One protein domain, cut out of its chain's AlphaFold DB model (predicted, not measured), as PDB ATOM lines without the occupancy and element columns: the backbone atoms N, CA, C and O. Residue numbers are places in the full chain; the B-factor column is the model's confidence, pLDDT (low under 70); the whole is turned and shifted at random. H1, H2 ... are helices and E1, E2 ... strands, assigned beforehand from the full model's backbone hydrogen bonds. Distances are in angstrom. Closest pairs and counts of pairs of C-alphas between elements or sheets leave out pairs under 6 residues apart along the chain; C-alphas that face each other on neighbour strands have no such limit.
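AT A GLANCE: This is residues 187 to 312 of the 312 residues of an uncharacterized protein of Bdellovibrio sp (UniProt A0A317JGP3). A small closed barrel of five strands, E2 to E6, has one helix, H2, packed on its outside, where the sheet curls round it. The short strand E1 is added beside E6 outside the ring, the E2 and E3 hairpin reaches out at its turn, and residues 280 to 285 stick out free. The printed part has 126 residues with four named helices and six named strands, in the order E1 H1 E2 E3 E4 H2 E5 H3 E6 H4; the class is mixed, helices and strands. Round the ring run E2, E3, E4, E6, E5 and back to E2, with mixed pairing. The whole is compact, with a radius of gyration of the C-alphas of 14.9 A and spans of 43 by 32 by 31 A.

IN THESE COORDINATES: E1 is residues 193 to 195, beginning at C-alpha 193 (34.604, 2.135, 41.476), and H1 is residues 206 to 209. E2, residues 212 to 225, is 24.6 A long and bends by 109 degrees at residue 216. E3, residues 231 to 238, is 21.7 A long, and E4, residues 245 to 250, is 16.0 A. H2, residues 253 to 263, is 15.3 A long and begins at C-alpha 253 (37.414, -12.252, 41.474). E5, residues 269 to 275, is 18.8 A long, and H3 is residues 284 to 287. E6, residues 294 to 301, is 19.5 A long and bends by 66 degrees at residue 297. H4, residues 304 to 310, ends at C-alpha 310 (20.621, 11.528, 28.807).

HOW THE PARTS SIT: E2, E3 and E4 form a meander, each strand the antiparallel neighbour of the one before; E2 and E3 are a hairpin, with N 223 and O 233 at 2.8 A, and so are E3 and E4, with N 234 and O 248 at 2.8 A. E4 and E6 are parallel, with N 296 and O 249 at 2.9 A. E6 and E5 are antiparallel, with N 270 and O 300 at 2.8 A. E5 and E2 are antiparallel and close the ring, with N 213 and O 273 at 2.8 A. The pairing of E2 is staggered: residues 212 to 217 pair with E5 and 217 to 225 with E3. E1 is antiparallel to E6, with N 194 and O 299 at 3.1 A. H2 is on the barrel, outside it, at a height over the sheet of 6.4 A. It lies over E6, slantwise to the strands at 41 degrees on the local plane, and only just not over E4, on which 2 of its 11 C-alphas fall. The closest C-alphas of H2 and E6 are those of Ala 262 and Ile 301, 6.9 A apart. H1, H3 and H4 are not on the barrel. Every O i to N i+4 pair of H2 is within hydrogen-bond range; H4 has 0 of 3, beside 2 of 4 O i to N i+3 pairs, and H1 and H3 are too short for an O i to N i+4 pair.

THE WHOLE: The C-alphas farthest apart are those of Ala 228 and Gln 312, the chain's last residue, at 48.4 A. The printed part has no cut, and no link is long. The mean pLDDT of the printed part is 77.9; it is under 70 at residues 203 to 209, 226 to 230, 239 to 243, 277 to 291 and 304 to 312.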
ATOM      1  N   PRO A 187      21.399   0.921  49.383       85.62
ATOM      2  CA  PRO A 187      22.005   2.222  49.156       85.62
ATOM      3  C   PRO A 187      23.378   2.064  48.494       85.62
ATOM      4  O   PRO A 187      24.032   1.023  48.596       85.62
ATOM      5  N   ILE A 188      23.809   3.121  47.811       83.12
ATOM      6  CA  ILE A 188      25.069   3.130  47.068       83.12
ATOM      7  C   ILE A 188      26.236   2.976  48.061       83.12
ATOM      8  O   ILE A 188      26.328   3.771  49.001       83.12
ATOM      9  N   PRO A 189      27.134   1.994  47.870       82.94
ATOM     10  CA  PRO A 189      28.292   1.821  48.741       82.94
ATOM     11  C   PRO A 189      29.253   3.019  48.656       82.94
ATOM     12  O   PRO A 189      29.305   3.728  47.649       82.94
ATOM     13  N   LEU A 190      30.064   3.230  49.705       83.81
ATOM     14  CA  LEU A 190      31.123   4.254  49.685       83.81
ATOM     15  C   LEU A 190      32.131   4.007  48.555       83.81
ATOM     16  O   LEU A 190      32.579   4.949  47.904       83.81
ATOM     17  N   VAL A 191      32.483   2.742  48.323       87.81
ATOM     18  CA  VAL A 191      33.326   2.344  47.196       87.81
ATOM     19  C   VAL A 191      32.446   2.265  45.959       87.81
ATOM     20  O   VAL A 191      31.611   1.373  45.848       87.81
ATOM     21  N   ARG A 192      32.628   3.210  45.037       89.44
ATOM     22  CA  ARG A 192      31.813   3.324  43.819       89.44
ATOM     23  C   ARG A 192      32.508   2.830  42.558       89.44
ATOM     24  O   ARG A 192      31.850   2.711  41.538       89.44
ATOM     25  N   SER A 193      33.803   2.547  42.626       92.31
ATOM     26  CA  SER A 193      34.604   2.135  41.476       92.31
ATOM     27  C   SER A 193      35.629   1.092  41.882       92.31
ATOM     28  O   SER A 193      36.313   1.267  42.896       92.31
ATOM     29  N   VAL A 194      35.796   0.064  41.059       93.44
ATOM     30  CA  VAL A 194      36.900  -0.894  41.176       93.44
ATOM     31  C   VAL A 194      37.585  -1.003  39.826       93.44
ATOM     32  O   VAL A 194      36.926  -1.223  38.813       93.44
ATOM     33  N   ASN A 195      38.907  -0.841  39.829       92.19
ATOM     34  CA  ASN A 195      39.776  -1.013  38.675       92.19
ATOM     35  C   ASN A 195      40.777  -2.131  38.985       92.19
ATOM     36  O   ASN A 195      41.399  -2.105  40.046       92.19
ATOM     37  N   VAL A 196      40.879  -3.096  38.076       90.00
ATOM     38  CA  VAL A 196      41.734  -4.290  38.183       90.00
ATOM     39  C   VAL A 196      42.676  -4.420  36.989       90.00
ATOM     40  O   VAL A 196      43.135  -5.506  36.656       90.00
ATOM     41  N   ILE A 197      42.931  -3.313  36.293       85.19
ATOM     42  CA  ILE A 197      43.862  -3.256  35.163       85.19
ATOM     43  C   ILE A 197      45.263  -3.779  35.513       85.19
ATOM     44  O   ILE A 197      45.936  -4.356  34.669       85.19
ATOM     45  N   ASP A 198      45.662  -3.616  36.773       82.25
ATOM     46  CA  ASP A 198      46.909  -4.080  37.374       82.25
ATOM     47  C   ASP A 198      46.983  -5.604  37.540       82.25
ATOM     48  O   ASP A 198      48.071  -6.151  37.688       82.25
ATOM     49  N   GLU A 199      45.846  -6.301  37.492       83.38
ATOM     50  CA  GLU A 199      45.768  -7.764  37.599       83.38
ATOM     51  C   GLU A 199      45.903  -8.463  36.233       83.38
ATOM     52  O   GLU A 199      45.965  -9.692  36.161       83.38
ATOM     53  N   PHE A 200      45.943  -7.705  35.133       76.44
ATOM     54  CA  PHE A 200      46.145  -8.276  33.806       76.44
ATOM     55  C   PHE A 200      47.622  -8.630  33.575       76.44
ATOM     56  O   PHE A 200      48.511  -7.901  34.008       76.44
ATOM     57  N   PRO A 201      47.917  -9.712  32.834       70.12
ATOM     58  CA  PRO A 201      49.282 -10.203  32.636       70.12
ATOM     59  C   PRO A 201      50.078  -9.403  31.582       70.12
ATOM     60  O   PRO A 201      50.970  -9.953  30.938       70.12
ATOM     61  N   PHE A 202      49.749  -8.128  31.368       71.94
ATOM     62  CA  PHE A 202      50.431  -7.244  30.419       71.94
ATOM     63  C   PHE A 202      51.346  -6.277  31.175       71.94
ATOM     64  O   PHE A 202      51.051  -5.916  32.315       71.94
ATOM     65  N   SER A 203      52.444  -5.821  30.564       62.38
ATOM     66  CA  SER A 203      53.210  -4.724  31.165       62.38
ATOM     67  C   SER A 203      52.387  -3.427  31.098       62.38
ATOM     68  O   SER A 203      51.557  -3.258  30.206       62.38
ATOM     69  N   GLY A 204      52.561  -2.510  32.056       59.38
ATOM     70  CA  GLY A 204      51.700  -1.321  32.173       59.38
ATOM     71  C   GLY A 204      51.645  -0.435  30.917       59.38
ATOM     72  O   GLY A 204      50.642   0.238  30.695       59.38
ATOM     73  N   GLU A 205      52.683  -0.467  30.076       62.41
ATOM     74  CA  GLU A 205      52.717   0.243  28.789       62.41
ATOM     75  C   GLU A 205      52.011  -0.532  27.667       62.41
ATOM     76  O   GLU A 205      51.394   0.085  26.799       62.41
ATOM     77  N   ASP A 206      52.006  -1.869  27.713       63.97
ATOM     78  CA  ASP A 206      51.336  -2.701  26.710       63.97
ATOM     79  C   ASP A 206      49.832  -2.444  26.690       63.97
ATOM     80  O   ASP A 206      49.236  -2.469  25.617       63.97
ATOM     81  N   PHE A 207      49.223  -2.146  27.848       63.62
ATOM     82  CA  PHE A 207      47.794  -1.827  27.956       63.62
ATOM     83  C   PHE A 207      47.371  -0.682  27.017       63.62
ATOM     84  O   PHE A 207      46.277  -0.727  26.457       63.62
ATOM     85  N   LEU A 208      48.233   0.319  26.798       63.88
ATOM     86  CA  LEU A 208      47.935   1.459  25.921       63.88
ATOM     87  C   LEU A 208      47.789   1.054  24.449       63.88
ATOM     88  O   LEU A 208      47.128   1.755  23.685       63.88
ATOM     89  N   ASN A 209      48.367  -0.084  24.062       69.12
ATOM     90  CA  ASN A 209      48.237  -0.627  22.714       69.12
ATOM     91  C   ASN A 209      46.903  -1.360  22.506       69.12
ATOM     92  O   ASN A 209      46.543  -1.665  21.369       69.12
ATOM     93  N   TYR A 210      46.150  -1.639  23.575       73.81
ATOM     94  CA  TYR A 210      44.847  -2.280  23.468       73.81
ATOM     95  C   TYR A 210      43.774  -1.232  23.224       73.81
ATOM     96  O   TYR A 210      43.620  -0.255  23.961       73.81
ATOM     97  N   LYS A 211      42.943  -1.495  22.219       82.44
ATOM     98  CA  LYS A 211      41.697  -0.763  22.063       82.44
ATOM     99  C   LYS A 211      40.844  -1.011  23.303       82.44
ATOM    100  O   LYS A 211      40.561  -2.157  23.665       82.44
ATOM    101  N   SER A 212      40.448   0.074  23.950       87.62
ATOM    102  CA  SER A 212      39.534   0.063  25.084       87.62
ATOM    103  C   SER A 212      38.204   0.685  24.679       87.62
ATOM    104  O   SER A 212      38.113   1.455  23.722       87.62
ATOM    105  N   GLY A 213      37.152   0.293  25.381       90.12
ATOM    106  CA  GLY A 213      35.827   0.866  25.245       90.12
ATOM    107  C   GLY A 213      35.215   1.118  26.610       90.12
ATOM    108  O   GLY A 213      35.605   0.519  27.615       90.12
ATOM    109  N   GLU A 214      34.223   1.995  26.627       93.81
ATOM    110  CA  GLU A 214      33.351   2.203  27.771       93.81
ATOM    111  C   GLU A 214      31.902   2.326  27.299       93.81
ATOM    112  O   GLU A 214      31.633   2.783  26.186       93.81
ATOM    113  N   PHE A 215      30.962   1.887  28.129       91.19
ATOM    114  CA  PHE A 215      29.547   2.205  27.959       91.19
ATOM    115  C   PHE A 215      28.807   2.103  29.290       91.19
ATOM    116  O   PHE A 215      29.244   1.420  30.220       91.19
ATOM    117  N   ASP A 216      27.651   2.756  29.340       92.44
ATOM    118  CA  ASP A 216      26.742   2.697  30.476       92.44
ATOM    119  C   ASP A 216      25.709   1.586  30.245       92.44
ATOM    120  O   ASP A 216      25.109   1.466  29.167       92.44
ATOM    121  N   GLY A 217      25.510   0.745  31.254       90.38
ATOM    122  CA  GLY A 217      24.648  -0.420  31.150       90.38
ATOM    123  C   GLY A 217      24.211  -0.976  32.494       90.38
ATOM    124  O   GLY A 217      24.626  -0.527  33.561       90.38
ATOM    125  N   ARG A 218      23.331  -1.970  32.442       90.19
ATOM    126  CA  ARG A 218      22.804  -2.663  33.616       90.19
ATOM    127  C   ARG A 218      23.240  -4.118  33.571       90.19
ATOM    128  O   ARG A 218      23.013  -4.797  32.575       90.19
ATOM    129  N   ILE A 219      23.853  -4.599  34.645       91.88
ATOM    130  CA  ILE A 219      24.245  -6.007  34.741       91.88
ATOM    131  C   ILE A 219      23.005  -6.814  35.100       91.88
ATOM    132  O   ILE A 219      22.429  -6.631  36.170       91.88
ATOM    133  N   VAL A 220      22.577  -7.665  34.174       90.56
ATOM    134  CA  VAL A 220      21.372  -8.496  34.294       90.56
ATOM    135  C   VAL A 220      21.715  -9.926  34.708       90.56
ATOM    136  O   VAL A 220      20.938 -10.549  35.429       90.56
ATOM    137  N   GLU A 221      22.919 -10.396  34.373       92.25
ATOM    138  CA  GLU A 221      23.472 -11.662  34.851       92.25
ATOM    139  C   GLU A 221      24.956 -11.502  35.203       92.25
ATOM    140  O   GLU A 221      25.724 -10.904  34.450       92.25
ATOM    141  N   ALA A 222      25.363 -12.076  36.333       93.75
ATOM    142  CA  ALA A 222      26.760 -12.272  36.696       93.75
ATOM    143  C   ALA A 222      26.954 -13.727  37.122       93.75
ATOM    144  O   ALA A 222      26.469 -14.144  38.170       93.75
ATOM    145  N   SER A 223      27.667 -14.516  36.328       91.75
ATOM    146  CA  SER A 223      27.809 -15.958  36.528       91.75
ATOM    147  C   SER A 223      29.263 -16.408  36.539       91.75
ATOM    148  O   SER A 223      30.136 -15.750  35.983       91.75
ATOM    149  N   VAL A 224      29.499 -17.535  37.191       88.06
ATOM    150  CA  VAL A 224      30.710 -18.335  37.109       88.06
ATOM    151  C   VAL A 224      30.362 -19.574  36.300       88.06
ATOM    152  O   VAL A 224      29.407 -20.278  36.639       88.06
ATOM    153  N   ASP A 225      31.112 -19.828  35.237       80.00
ATOM    154  CA  ASP A 225      30.936 -20.989  34.365       80.00
ATOM    155  C   ASP A 225      32.243 -21.787  34.286       80.00
ATOM    156  O   ASP A 225      33.323 -21.200  34.176       80.00
ATOM    157  N   GLY A 226      32.139 -23.115  34.336       69.12
ATOM    158  CA  GLY A 226      33.255 -24.045  34.189       69.12
ATOM    159  C   GLY A 226      33.465 -24.969  35.393       69.12
ATOM    160  O   GLY A 226      33.381 -24.563  36.547       69.12
ATOM    161  N   PHE A 227      33.767 -26.240  35.104       60.84
ATOM    162  CA  PHE A 227      33.973 -27.294  36.112       60.84
ATOM    163  C   PHE A 227      35.392 -27.325  36.695       60.84
ATOM    164  O   PHE A 227      35.578 -27.597  37.874       60.84
ATOM    165  N   ALA A 228      36.405 -27.107  35.850       57.97
ATOM    166  CA  ALA A 228      37.819 -27.220  36.227       57.97
ATOM    167  C   ALA A 228      38.512 -25.857  36.364       57.97
ATOM    168  O   ALA A 228      39.541 -25.745  37.027       57.97
ATOM    169  N   ARG A 229      37.962 -24.830  35.710       61.31
ATOM    170  CA  ARG A 229      38.436 -23.447  35.742       61.31
ATOM    171  C   ARG A 229      37.233 -22.526  35.705       61.31
ATOM    172  O   ARG A 229      36.376 -22.677  34.840       61.31
ATOM    173  N   GLU A 230      37.186 -21.612  36.660       69.94
ATOM    174  CA  GLU A 230      36.101 -20.654  36.807       69.94
ATOM    175  C   GLU A 230      36.294 -19.498  35.824       69.94
ATOM    176  O   GLU A 230      37.305 -18.798  35.861       69.94
ATOM    177  N   SER A 231      35.319 -19.301  34.940       80.25
ATOM    178  CA  SER A 231      35.227 -18.123  34.082       80.25
ATOM    179  C   SER A 231      34.106 -17.220  34.590       80.25
ATOM    180  O   SER A 231      32.947 -17.632  34.675       80.25
ATOM    181  N   TYR A 232      34.446 -15.987  34.965       89.75
ATOM    182  CA  TYR A 232      33.461 -14.998  35.394       89.75
ATOM    183  C   TYR A 232      32.865 -14.318  34.163       89.75
ATOM    184  O   TYR A 232      33.563 -13.633  33.412       89.75
ATOM    185  N   LEU A 233      31.567 -14.490  33.967       90.38
ATOM    186  CA  LEU A 233      30.837 -14.045  32.795       90.38
ATOM    187  C   LEU A 233      29.709 -13.098  33.205       90.38
ATOM    188  O   LEU A 233      28.911 -13.402  34.090       90.38
ATOM    189  N   LEU A 234      29.619 -11.964  32.522       92.62
ATOM    190  CA  LEU A 234      28.586 -10.959  32.716       92.62
ATOM    191  C   LEU A 234      27.720 -10.850  31.474       92.62
ATOM    192  O   LEU A 234      28.248 -10.778  30.363       92.62
ATOM    193  N   GLN A 235      26.416 -10.734  31.680       91.56
ATOM    194  CA  GLN A 235      25.489 -10.246  30.674       91.56
ATOM    195  C   GLN A 235      25.076  -8.829  31.045       91.56
ATOM    196  O   GLN A 235      24.579  -8.561  32.145       91.56
ATOM    197  N   ILE A 236      25.318  -7.909  30.122       90.81
ATOM    198  CA  ILE A 236      25.133  -6.485  30.342       90.81
ATOM    199  C   ILE A 236      24.140  -5.969  29.318       90.81
ATOM    200  O   ILE A 236      24.352  -6.098  28.114       90.81
ATOM    201  N   GLN A 237      23.083  -5.334  29.799       88.25
ATOM    202  CA  GLN A 237      22.154  -4.592  28.969       88.25
ATOM    203  C   GLN A 237      22.733  -3.209  28.649       88.25
ATOM    204  O   GLN A 237      23.087  -2.454  29.560       88.25
ATOM    205  N   ARG A 238      22.802  -2.864  27.365       84.88
ATOM    206  CA  ARG A 238      23.279  -1.566  26.881       84.88
ATOM    207  C   ARG A 238      22.127  -0.582  26.751       84.88
ATOM    208  O   ARG A 238      21.122  -0.872  26.109       84.88
ATOM    209  N   GLY A 239      22.314   0.607  27.316       68.56
ATOM    210  CA  GLY A 239      21.355   1.700  27.193       68.56
ATOM    211  C   GLY A 239      19.990   1.443  27.861       68.56
ATOM    212  O   GLY A 239      19.780   0.430  28.528       68.56
ATOM    213  N   PRO A 240      19.054   2.398  27.723       63.06
ATOM    214  CA  PRO A 240      17.741   2.335  28.363       63.06
ATOM    215  C   PRO A 240      16.691   1.530  27.573       63.06
ATOM    216  O   PRO A 240      15.687   1.126  28.158       63.06
ATOM    217  N   SER A 241      16.886   1.287  26.269       56.81
ATOM    218  CA  SER A 241      15.952   0.536  25.413       56.81
ATOM    219  C   SER A 241      16.332  -0.952  25.330       56.81
ATOM    220  O   SER A 241      17.441  -1.335  24.976       56.81
ATOM    221  N   GLY A 242      15.386  -1.804  25.723       57.59
ATOM    222  CA  GLY A 242      15.626  -3.026  26.497       57.59
ATOM    223  C   GLY A 242      16.161  -4.295  25.836       57.59
ATOM    224  O   GLY A 242      16.056  -5.323  26.488       57.59
ATOM    225  N   ASN A 243      16.717  -4.279  24.619       67.62
ATOM    226  CA  ASN A 243      17.053  -5.537  23.920       67.62
ATOM    227  C   ASN A 243      18.506  -5.659  23.416       67.62
ATOM    228  O   ASN A 243      18.818  -6.652  22.760       67.62
ATOM    229  N   ASP A 244      19.392  -4.693  23.685       80.69
ATOM    230  CA  ASP A 244      20.818  -4.829  23.347       80.69
ATOM    231  C   ASP A 244      21.585  -5.411  24.541       80.69
ATOM    232  O   ASP A 244      21.706  -4.769  25.589       80.69
ATOM    233  N   PHE A 245      22.091  -6.634  24.388       86.00
ATOM    234  CA  PHE A 245      22.838  -7.341  25.421       86.00
ATOM    235  C   PHE A 245      24.223  -7.703  24.923       86.00
ATOM    236  O   PHE A 245      24.391  -8.227  23.822       86.00
ATOM    237  N   VAL A 246      25.215  -7.497  25.781       87.81
ATOM    238  CA  VAL A 246      26.589  -7.891  25.503       87.81
ATOM    239  C   VAL A 246      27.107  -8.772  26.620       87.81
ATOM    240  O   VAL A 246      26.996  -8.458  27.804       87.81
ATOM    241  N   TRP A 247      27.700  -9.885  26.203       89.38
ATOM    242  CA  TRP A 247      28.406 -10.794  27.083       89.38
ATOM    243  C   TRP A 247      29.865 -10.367  27.217       89.38
ATOM    244  O   TRP A 247      30.566 -10.154  26.222       89.38
ATOM    245  N   MET A 248      30.352 -10.272  28.447       89.88
ATOM    246  CA  MET A 248      31.731  -9.885  28.744       89.88
ATOM    247  C   MET A 248      32.321 -10.781  29.817       89.88
ATOM    248  O   MET A 248      31.612 -11.216  30.718       89.88
ATOM    249  N   ASN A 249      33.621 -11.044  29.735       89.38
ATOM    250  CA  ASN A 249      34.311 -11.777  30.788       89.38
ATOM    251  C   ASN A 249      34.980 -10.821  31.772       89.38
ATOM    252  O   ASN A 249      35.438  -9.736  31.400       89.38
ATOM    253  N   VAL A 250      35.095 -11.280  33.010       90.38
ATOM    254  CA  VAL A 250      35.841 -10.637  34.089       90.38
ATOM    255  C   VAL A 250      36.995 -11.562  34.456       90.38
ATOM    256  O   VAL A 250      36.807 -12.760  34.629       90.38
ATOM    257  N   SER A 251      38.207 -11.027  34.539       82.00
ATOM    258  CA  SER A 251      39.400 -11.804  34.910       82.00
ATOM    259  C   SER A 251      39.654 -11.826  36.417       82.00
ATOM    260  O   SER A 251      40.355 -12.703  36.908       82.00
ATOM    261  N   SER A 252      39.087 -10.870  37.153       87.62
ATOM    262  CA  SER A 252      39.347 -10.669  38.576       87.62
ATOM    263  C   SER A 252      38.156 -11.058  39.442       87.62
ATOM    264  O   SER A 252      37.068 -10.489  39.311       87.62
ATOM    265  N   THR A 253      38.386 -11.939  40.417       87.25
ATOM    266  CA  THR A 253      37.414 -12.252  41.474       87.25
ATOM    267  C   THR A 253      37.036 -10.999  42.272       87.25
ATOM    268  O   THR A 253      35.875 -10.824  42.637       87.25
ATOM    269  N   ARG A 254      37.981 -10.071  42.493       89.44
ATOM    270  CA  ARG A 254      37.726  -8.800  43.192       89.44
ATOM    271  C   ARG A 254      36.711  -7.946  42.434       89.44
ATOM    272  O   ARG A 254      35.766  -7.438  43.039       89.44
ATOM    273  N   LEU A 255      36.886  -7.811  41.117       91.50
ATOM    274  CA  LEU A 255      35.948  -7.072  40.274       91.50
ATOM    275  C   LEU A 255      34.593  -7.782  40.179       91.50
ATOM    276  O   LEU A 255      33.561  -7.123  40.281       91.50
ATOM    277  N   TYR A 256      34.580  -9.110  40.042       92.31
ATOM    278  CA  TYR A 256      33.343  -9.892  40.021       92.31
ATOM    279  C   TYR A 256      32.535  -9.714  41.314       92.31
ATOM    280  O   TYR A 256      31.354  -9.375  41.266       92.31
ATOM    281  N   ASN A 257      33.181  -9.829  42.477       90.44
ATOM    282  CA  ASN A 257      32.529  -9.641  43.773       90.44
ATOM    283  C   ASN A 257      31.968  -8.225  43.928       90.44
ATOM    284  O   ASN A 257      30.838  -8.052  44.389       90.44
ATOM    285  N   PHE A 258      32.719  -7.209  43.494       91.69
ATOM    286  CA  PHE A 258      32.234  -5.830  43.466       91.69
ATOM    287  C   PHE A 258      30.995  -5.671  42.574       91.69
ATOM    288  O   PHE A 258      30.021  -5.041  42.978       91.69
ATOM    289  N   ILE A 259      31.001  -6.279  41.391       94.25
ATOM    290  CA  ILE A 259      29.880  -6.255  40.449       94.25
ATOM    291  C   ILE A 259      28.628  -6.886  41.052       94.25
ATOM    292  O   ILE A 259      27.548  -6.301  40.978       94.25
ATOM    293  N   VAL A 260      28.770  -8.037  41.703       92.12
ATOM    294  CA  VAL A 260      27.659  -8.706  42.384       92.12
ATOM    295  C   VAL A 260      27.081  -7.817  43.496       92.12
ATOM    296  O   VAL A 260      25.862  -7.732  43.645       92.12
ATOM    297  N   GLN A 261      27.921  -7.076  44.230       90.00
ATOM    298  CA  GLN A 261      27.433  -6.059  45.173       90.00
ATOM    299  C   GLN A 261      26.731  -4.896  44.473       90.00
ATOM    300  O   GLN A 261      25.699  -4.424  44.946       90.00
ATOM    301  N   ALA A 262      27.259  -4.434  43.343       92.06
ATOM    302  CA  ALA A 262      26.658  -3.353  42.578       92.06
ATOM    303  C   ALA A 262      25.266  -3.736  42.044       92.06
ATOM    304  O   ALA A 262      24.364  -2.895  42.054       92.06
ATOM    305  N   MET A 263      25.036  -5.004  41.675       92.75
ATOM    306  CA  MET A 263      23.714  -5.502  41.264       92.75
ATOM    307  C   MET A 263      22.642  -5.295  42.348       92.75
ATOM    308  O   MET A 263      21.508  -4.952  42.021       92.75
ATOM    309  N   LEU A 264      22.993  -5.397  43.637       90.94
ATOM    310  CA  LEU A 264      22.066  -5.150  44.754       90.94
ATOM    311  C   LEU A 264      21.587  -3.696  44.865       90.94
ATOM    312  O   LEU A 264      20.672  -3.409  45.634       90.94
ATOM    313  N   THR A 265      22.198  -2.771  44.131       90.38
ATOM    314  CA  THR A 265      21.764  -1.371  44.091       90.38
ATOM    315  C   THR A 265      20.756  -1.097  42.972       90.38
ATOM    316  O   THR A 265      20.153  -0.026  42.956       90.38
ATOM    317  N   SER A 266      20.609  -2.035  42.019       88.38
ATOM    318  CA  SER A 266      19.866  -1.892  40.756       88.38
ATOM    319  C   SER A 266      20.163  -0.603  39.970       88.38
ATOM    320  O   SER A 266      19.326  -0.122  39.199       88.38
ATOM    321  N   ARG A 267      21.357  -0.025  40.130       88.75
ATOM    322  CA  ARG A 267      21.781   1.181  39.405       88.75
ATOM    323  C   ARG A 267      22.377   0.853  38.041       88.75
ATOM    324  O   ARG A 267      22.724  -0.291  37.748       88.75
ATOM    325  N   LEU A 268      22.476   1.883  37.201       90.56
ATOM    326  CA  LEU A 268      23.302   1.822  36.000       90.56
ATOM    327  C   LEU A 268      24.774   1.840  36.400       90.56
ATOM    328  O   LEU A 268      25.172   2.521  37.347       90.56
ATOM    329  N   LEU A 269      25.567   1.092  35.655       93.12
ATOM    330  CA  LEU A 269      26.995   0.967  35.845       93.12
ATOM    331  C   LEU A 269      27.695   1.443  34.581       93.12
ATOM    332  O   LEU A 269      27.260   1.128  33.473       93.12
ATOM    333  N   ARG A 270      28.798   2.166  34.746       95.19
ATOM    334  CA  ARG A 270      29.736   2.425  33.660       95.19
ATOM    335  C   ARG A 270      30.762   1.316  33.623       95.19
ATOM    336  O   ARG A 270      31.403   1.023  34.632       95.19
ATOM    337  N   ILE A 271      30.893   0.688  32.466       95.00
ATOM    338  CA  ILE A 271      31.666  -0.534  32.296       95.00
ATOM    339  C   ILE A 271      32.787  -0.248  31.314       95.00
ATOM    340  O   ILE A 271      32.546   0.128  30.169       95.00
ATOM    341  N   TYR A 272      34.012  -0.449  31.784       94.81
ATOM    342  CA  TYR A 272      35.240  -0.259  31.033       94.81
ATOM    343  C   TYR A 272      35.801  -1.612  30.626       94.81
ATOM    344  O   TYR A 272      35.992  -2.497  31.471       94.81
ATOM    345  N   PHE A 273      36.086  -1.774  29.339       92.19
ATOM    346  CA  PHE A 273      36.516  -3.053  28.799       92.19
ATOM    347  C   PHE A 273      37.598  -2.927  27.724       92.19
ATOM    348  O   PHE A 273      37.783  -1.876  27.112       92.19
ATOM    349  N   LEU A 274      38.323  -4.021  27.510       87.88
ATOM    350  CA  LEU A 274      39.309  -4.190  26.447       87.88
ATOM    351  C   LEU A 274      38.764  -5.066  25.321       87.88
ATOM    352  O   LEU A 274      38.041  -6.035  25.575       87.88
ATOM    353  N   TYR A 275      39.176  -4.752  24.093       85.44
ATOM    354  CA  TYR A 275      38.933  -5.557  22.900       85.44
ATOM    355  C   TYR A 275      40.106  -6.522  22.666       85.44
ATOM    356  O   TYR A 275      41.219  -6.094  22.373       85.44
ATOM    357  N   LEU A 276      39.853  -7.830  22.756       74.81
ATOM    358  CA  LEU A 276      40.854  -8.887  22.569       74.81
ATOM    359  C   LEU A 276      40.735  -9.626  21.220       74.81
ATOM    360  O   LEU A 276      41.112 -10.784  21.146       74.81
ATOM    361  N   TYR A 277      40.162  -9.054  20.159       65.56
ATOM    362  CA  TYR A 277      40.108  -9.735  18.844       65.56
ATOM    363  C   TYR A 277      40.971  -9.071  17.760       65.56
ATOM    364  O   TYR A 277      41.180  -9.666  16.709       65.56
ATOM    365  N   GLU A 278      41.482  -7.854  17.982       53.75
ATOM    366  CA  GLU A 278      42.241  -7.087  16.970       53.75
ATOM    367  C   GLU A 278      43.748  -7.407  16.969       53.75
ATOM    368  O   GLU A 278      44.544  -6.693  16.367       53.75
ATOM    369  N   ILE A 279      44.160  -8.485  17.635       53.16
ATOM    370  CA  ILE A 279      45.568  -8.792  17.875       53.16
ATOM    371  C   ILE A 279      45.897 -10.107  17.169       53.16
ATOM    372  O   ILE A 279      45.405 -11.172  17.540       53.16
ATOM    373  N   PHE A 280      46.748 -10.028  16.146       49.56
ATOM    374  CA  PHE A 280      47.228 -11.181  15.374       49.56
ATOM    375  C   PHE A 280      48.110 -12.148  16.192       49.56
ATOM    376  O   PHE A 280      48.384 -13.255  15.740       49.56
ATOM    377  N   GLU A 281      48.515 -11.760  17.405       53.88
ATOM    378  CA  GLU A 281      49.434 -12.505  18.271       53.88
ATOM    379  C   GLU A 281      48.947 -12.571  19.726       53.88
ATOM    380  O   GLU A 281      49.740 -12.426  20.654       53.88
ATOM    381  N   ILE A 282      47.647 -12.769  19.981       55.75
ATOM    382  CA  ILE A 282      47.252 -13.100  21.358       55.75
ATOM    383  C   ILE A 282      47.765 -14.502  21.635       55.75
ATOM    384  O   ILE A 282      47.363 -15.438  20.933       55.75
ATOM    385  N   PRO A 283      48.621 -14.688  22.648       56.38
ATOM    386  CA  PRO A 283      49.001 -16.025  23.033       56.38
ATOM    387  C   PRO A 283      47.728 -16.811  23.347       56.38
ATOM    388  O   PRO A 283      46.909 -16.363  24.150       56.38
ATOM    389  N   GLY A 284      47.542 -17.975  22.720       55.34
ATOM    390  CA  GLY A 284      46.305 -18.754  22.855       55.34
ATOM    391  C   GLY A 284      45.902 -19.018  24.310       55.34
ATOM    392  O   GLY A 284      44.719 -19.127  24.596       55.34
ATOM    393  N   TRP A 285      46.851 -19.017  25.253       56.56
ATOM    394  CA  TRP A 285      46.594 -19.137  26.693       56.56
ATOM    395  C   TRP A 285      45.788 -17.980  27.310       56.56
ATOM    396  O   TRP A 285      45.153 -18.182  28.337       56.56
ATOM    397  N   LEU A 286      45.784 -16.792  26.698       53.97
ATOM    398  CA  LEU A 286      45.053 -15.612  27.175       53.97
ATOM    399  C   LEU A 286      43.609 -15.550  26.631       53.97
ATOM    400  O   LEU A 286      42.747 -14.858  27.185       53.97
ATOM    401  N   LEU A 287      43.338 -16.308  25.559       55.88
ATOM    402  CA  LEU A 287      42.001 -16.546  25.003       55.88
ATOM    403  C   LEU A 287      41.405 -17.894  25.420       55.88
ATOM    404  O   LEU A 287      40.181 -18.026  25.426       55.88
ATOM    405  N   HIS A 288      42.238 -18.880  25.769       49.66
ATOM    406  CA  HIS A 288      41.783 -20.153  26.314       49.66
ATOM    407  C   HIS A 288      40.892 -19.884  27.529       49.66
ATOM    408  O   HIS A 288      41.236 -19.088  28.396       49.66
ATOM    409  N   ASP A 289      39.739 -20.551  27.549       52.91
ATOM    410  CA  ASP A 289      38.762 -20.559  28.645       52.91
ATOM    411  C   ASP A 289      37.795 -19.362  28.710       52.91
ATOM    412  O   ASP A 289      36.960 -19.295  29.611       52.91
ATOM    413  N   TYR A 290      37.809 -18.457  27.725       61.75
ATOM    414  CA  TYR A 290      36.902 -17.308  27.710       61.75
ATOM    415  C   TYR A 290      35.892 -17.344  26.568       61.75
ATOM    416  O   TYR A 290      36.235 -17.530  25.404       61.75
ATOM    417  N   ARG A 291      34.621 -17.075  26.891       64.19
ATOM    418  CA  ARG A 291      33.526 -17.102  25.904       64.19
ATOM    419  C   ARG A 291      33.472 -15.896  24.973       64.19
ATOM    420  O   ARG A 291      32.790 -15.942  23.957       64.19
ATOM    421  N   THR A 292      34.126 -14.797  25.338       76.75
ATOM    422  CA  THR A 292      34.013 -13.522  24.623       76.75
ATOM    423  C   THR A 292      35.356 -12.813  24.553       76.75
ATOM    424  O   THR A 292      36.217 -12.986  25.421       76.75
ATOM    425  N   TYR A 293      35.511 -11.976  23.530       80.19
ATOM    426  CA  TYR A 293      36.701 -11.154  23.305       80.19
ATOM    427  C   TYR A 293      36.694  -9.841  24.099       80.19
ATOM    428  O   TYR A 293      37.598  -9.029  23.943       80.19
ATOM    429  N   PHE A 294      35.681  -9.612  24.935       85.56
ATOM    430  CA  PHE A 294      35.572  -8.414  25.760       85.56
ATOM    431  C   PHE A 294      36.008  -8.734  27.189       85.56
ATOM    432  O   PHE A 294      35.513  -9.693  27.796       85.56
ATOM    433  N   ARG A 295      36.936  -7.938  27.726       87.12
ATOM    434  CA  ARG A 295      37.405  -8.065  29.114       87.12
ATOM    435  C   ARG A 295      37.074  -6.827  29.904       87.12
ATOM    436  O   ARG A 295      37.628  -5.772  29.615       87.12
ATOM    437  N   VAL A 296      36.228  -6.964  30.914       91.88
ATOM    438  CA  VAL A 296      35.962  -5.869  31.844       91.88
ATOM    439  C   VAL A 296      37.148  -5.733  32.790       91.88
ATOM    440  O   VAL A 296      37.556  -6.710  33.416       91.88
ATOM    441  N   TYR A 297      37.687  -4.522  32.891       92.12
ATOM    442  CA  TYR A 297      38.787  -4.207  33.806       92.12
ATOM    443  C   TYR A 297      38.408  -3.140  34.835       92.12
ATOM    444  O   TYR A 297      39.106  -2.977  35.832       92.12
ATOM    445  N   ARG A 298      37.301  -2.420  34.628       94.38
ATOM    446  CA  ARG A 298      36.795  -1.454  35.602       94.38
ATOM    447  C   ARG A 298      35.282  -1.307  35.515       94.38
ATOM    448  O   ARG A 298      34.703  -1.357  34.431       94.38
ATOM    449  N   VAL A 299      34.656  -1.106  36.670       95.56
ATOM    450  CA  VAL A 299      33.227  -0.796  36.785       95.56
ATOM    451  C   VAL A 299      33.028   0.334  37.780       95.56
ATOM    452  O   VAL A 299      33.576   0.276  38.883       95.56
ATOM    453  N   ASP A 300      32.202   1.306  37.399       95.38
ATOM    454  CA  ASP A 300      31.796   2.427  38.241       95.38
ATOM    455  C   ASP A 300      30.265   2.428  38.425       95.38
ATOM    456  O   ASP A 300      29.515   2.237  37.469       95.38
ATOM    457  N   ILE A 301      29.783   2.659  39.648       93.50
ATOM    458  CA  ILE A 301      28.354   2.804  39.961       93.50
ATOM    459  C   ILE A 301      27.930   4.246  39.679       93.50
ATOM    460  O   ILE A 301      28.495   5.183  40.249       93.50
ATOM    461  N   LEU A 302      26.921   4.428  38.824       91.12
ATOM    462  CA  LEU A 302      26.410   5.746  38.456       91.12
ATOM    463  C   LEU A 302      25.303   6.207  39.413       91.12
ATOM    464  O   LEU A 302      24.467   5.418  39.859       91.12
ATOM    465  N   ASP A 303      25.267   7.510  39.691       83.38
ATOM    466  CA  ASP A 303      24.163   8.139  40.417       83.38
ATOM    467  C   ASP A 303      22.965   8.361  39.469       83.38
ATOM    468  O   ASP A 303      23.134   8.852  38.351       83.38
ATOM    469  N   ASP A 304      21.731   8.087  39.919       66.88
ATOM    470  CA  ASP A 304      20.505   8.251  39.098       66.88
ATOM    471  C   ASP A 304      20.317   9.670  38.538       66.88
ATOM    472  O   ASP A 304      19.591   9.866  37.562       66.88
ATOM    473  N   ALA A 305      20.953  10.677  39.146       51.19
ATOM    474  CA  ALA A 305      20.907  12.053  38.668       51.19
ATOM    475  C   ALA A 305      21.528  12.211  37.267       51.19
ATOM    476  O   ALA A 305      21.035  13.016  36.480       51.19
ATOM    477  N   ALA A 306      22.542  11.407  36.924       43.72
ATOM    478  CA  ALA A 306      23.180  11.422  35.607       43.72
ATOM    479  C   ALA A 306      22.335  10.721  34.526       43.72
ATOM    480  O   ALA A 306      22.403  11.073  33.352       43.72
ATOM    481  N   ALA A 307      21.475   9.771  34.913       42.84
ATOM    482  CA  ALA A 307      20.595   9.069  33.976       42.84
ATOM    483  C   ALA A 307      19.455   9.963  33.449       42.84
ATOM    484  O   ALA A 307      18.964   9.760  32.339       42.84
ATOM    485  N   LYS A 308      19.045  10.989  34.211       42.16
ATOM    486  CA  LYS A 308      18.018  11.953  33.776       42.16
ATOM    487  C   LYS A 308      18.511  12.944  32.717       42.16
ATOM    488  O   LYS A 308      17.684  13.431  31.955       42.16
ATOM    489  N   SER A 309      19.815  13.220  32.631       35.84
ATOM    490  CA  SER A 309      20.376  14.155  31.640       35.84
ATOM    491  C   SER A 309      20.678  13.527  30.275       35.84
ATOM    492  O   SER A 309      21.102  14.241  29.381       35.84
ATOM    493  N   MET A 310      20.482  12.215  30.104       42.09
ATOM    494  CA  MET A 310      20.621  11.528  28.807       42.09
ATOM    495  C   MET A 310      19.294  11.371  28.045       42.09
ATOM    496  O   MET A 310      19.295  10.909  26.909       42.09
ATOM    497  N   ASN A 311      18.170  11.756  28.660       40.75
ATOM    498  CA  ASN A 311      16.838  11.767  28.040       40.75
ATOM    499  C   ASN A 311      16.354  13.197  27.703       40.75
ATOM    500  O   ASN A 311      15.154  13.410  27.521       40.75
ATOM    501  N   GLN A 312      17.270  14.169  27.656       34.62
ATOM    502  CA  GLN A 312      17.061  15.523  27.131       34.62
ATOM    503  C   GLN A 312      18.064  15.777  26.012       34.62
ATOM    504  O   GLN A 312      17.662  16.432  25.028       34.62
TER     505      GLN A 312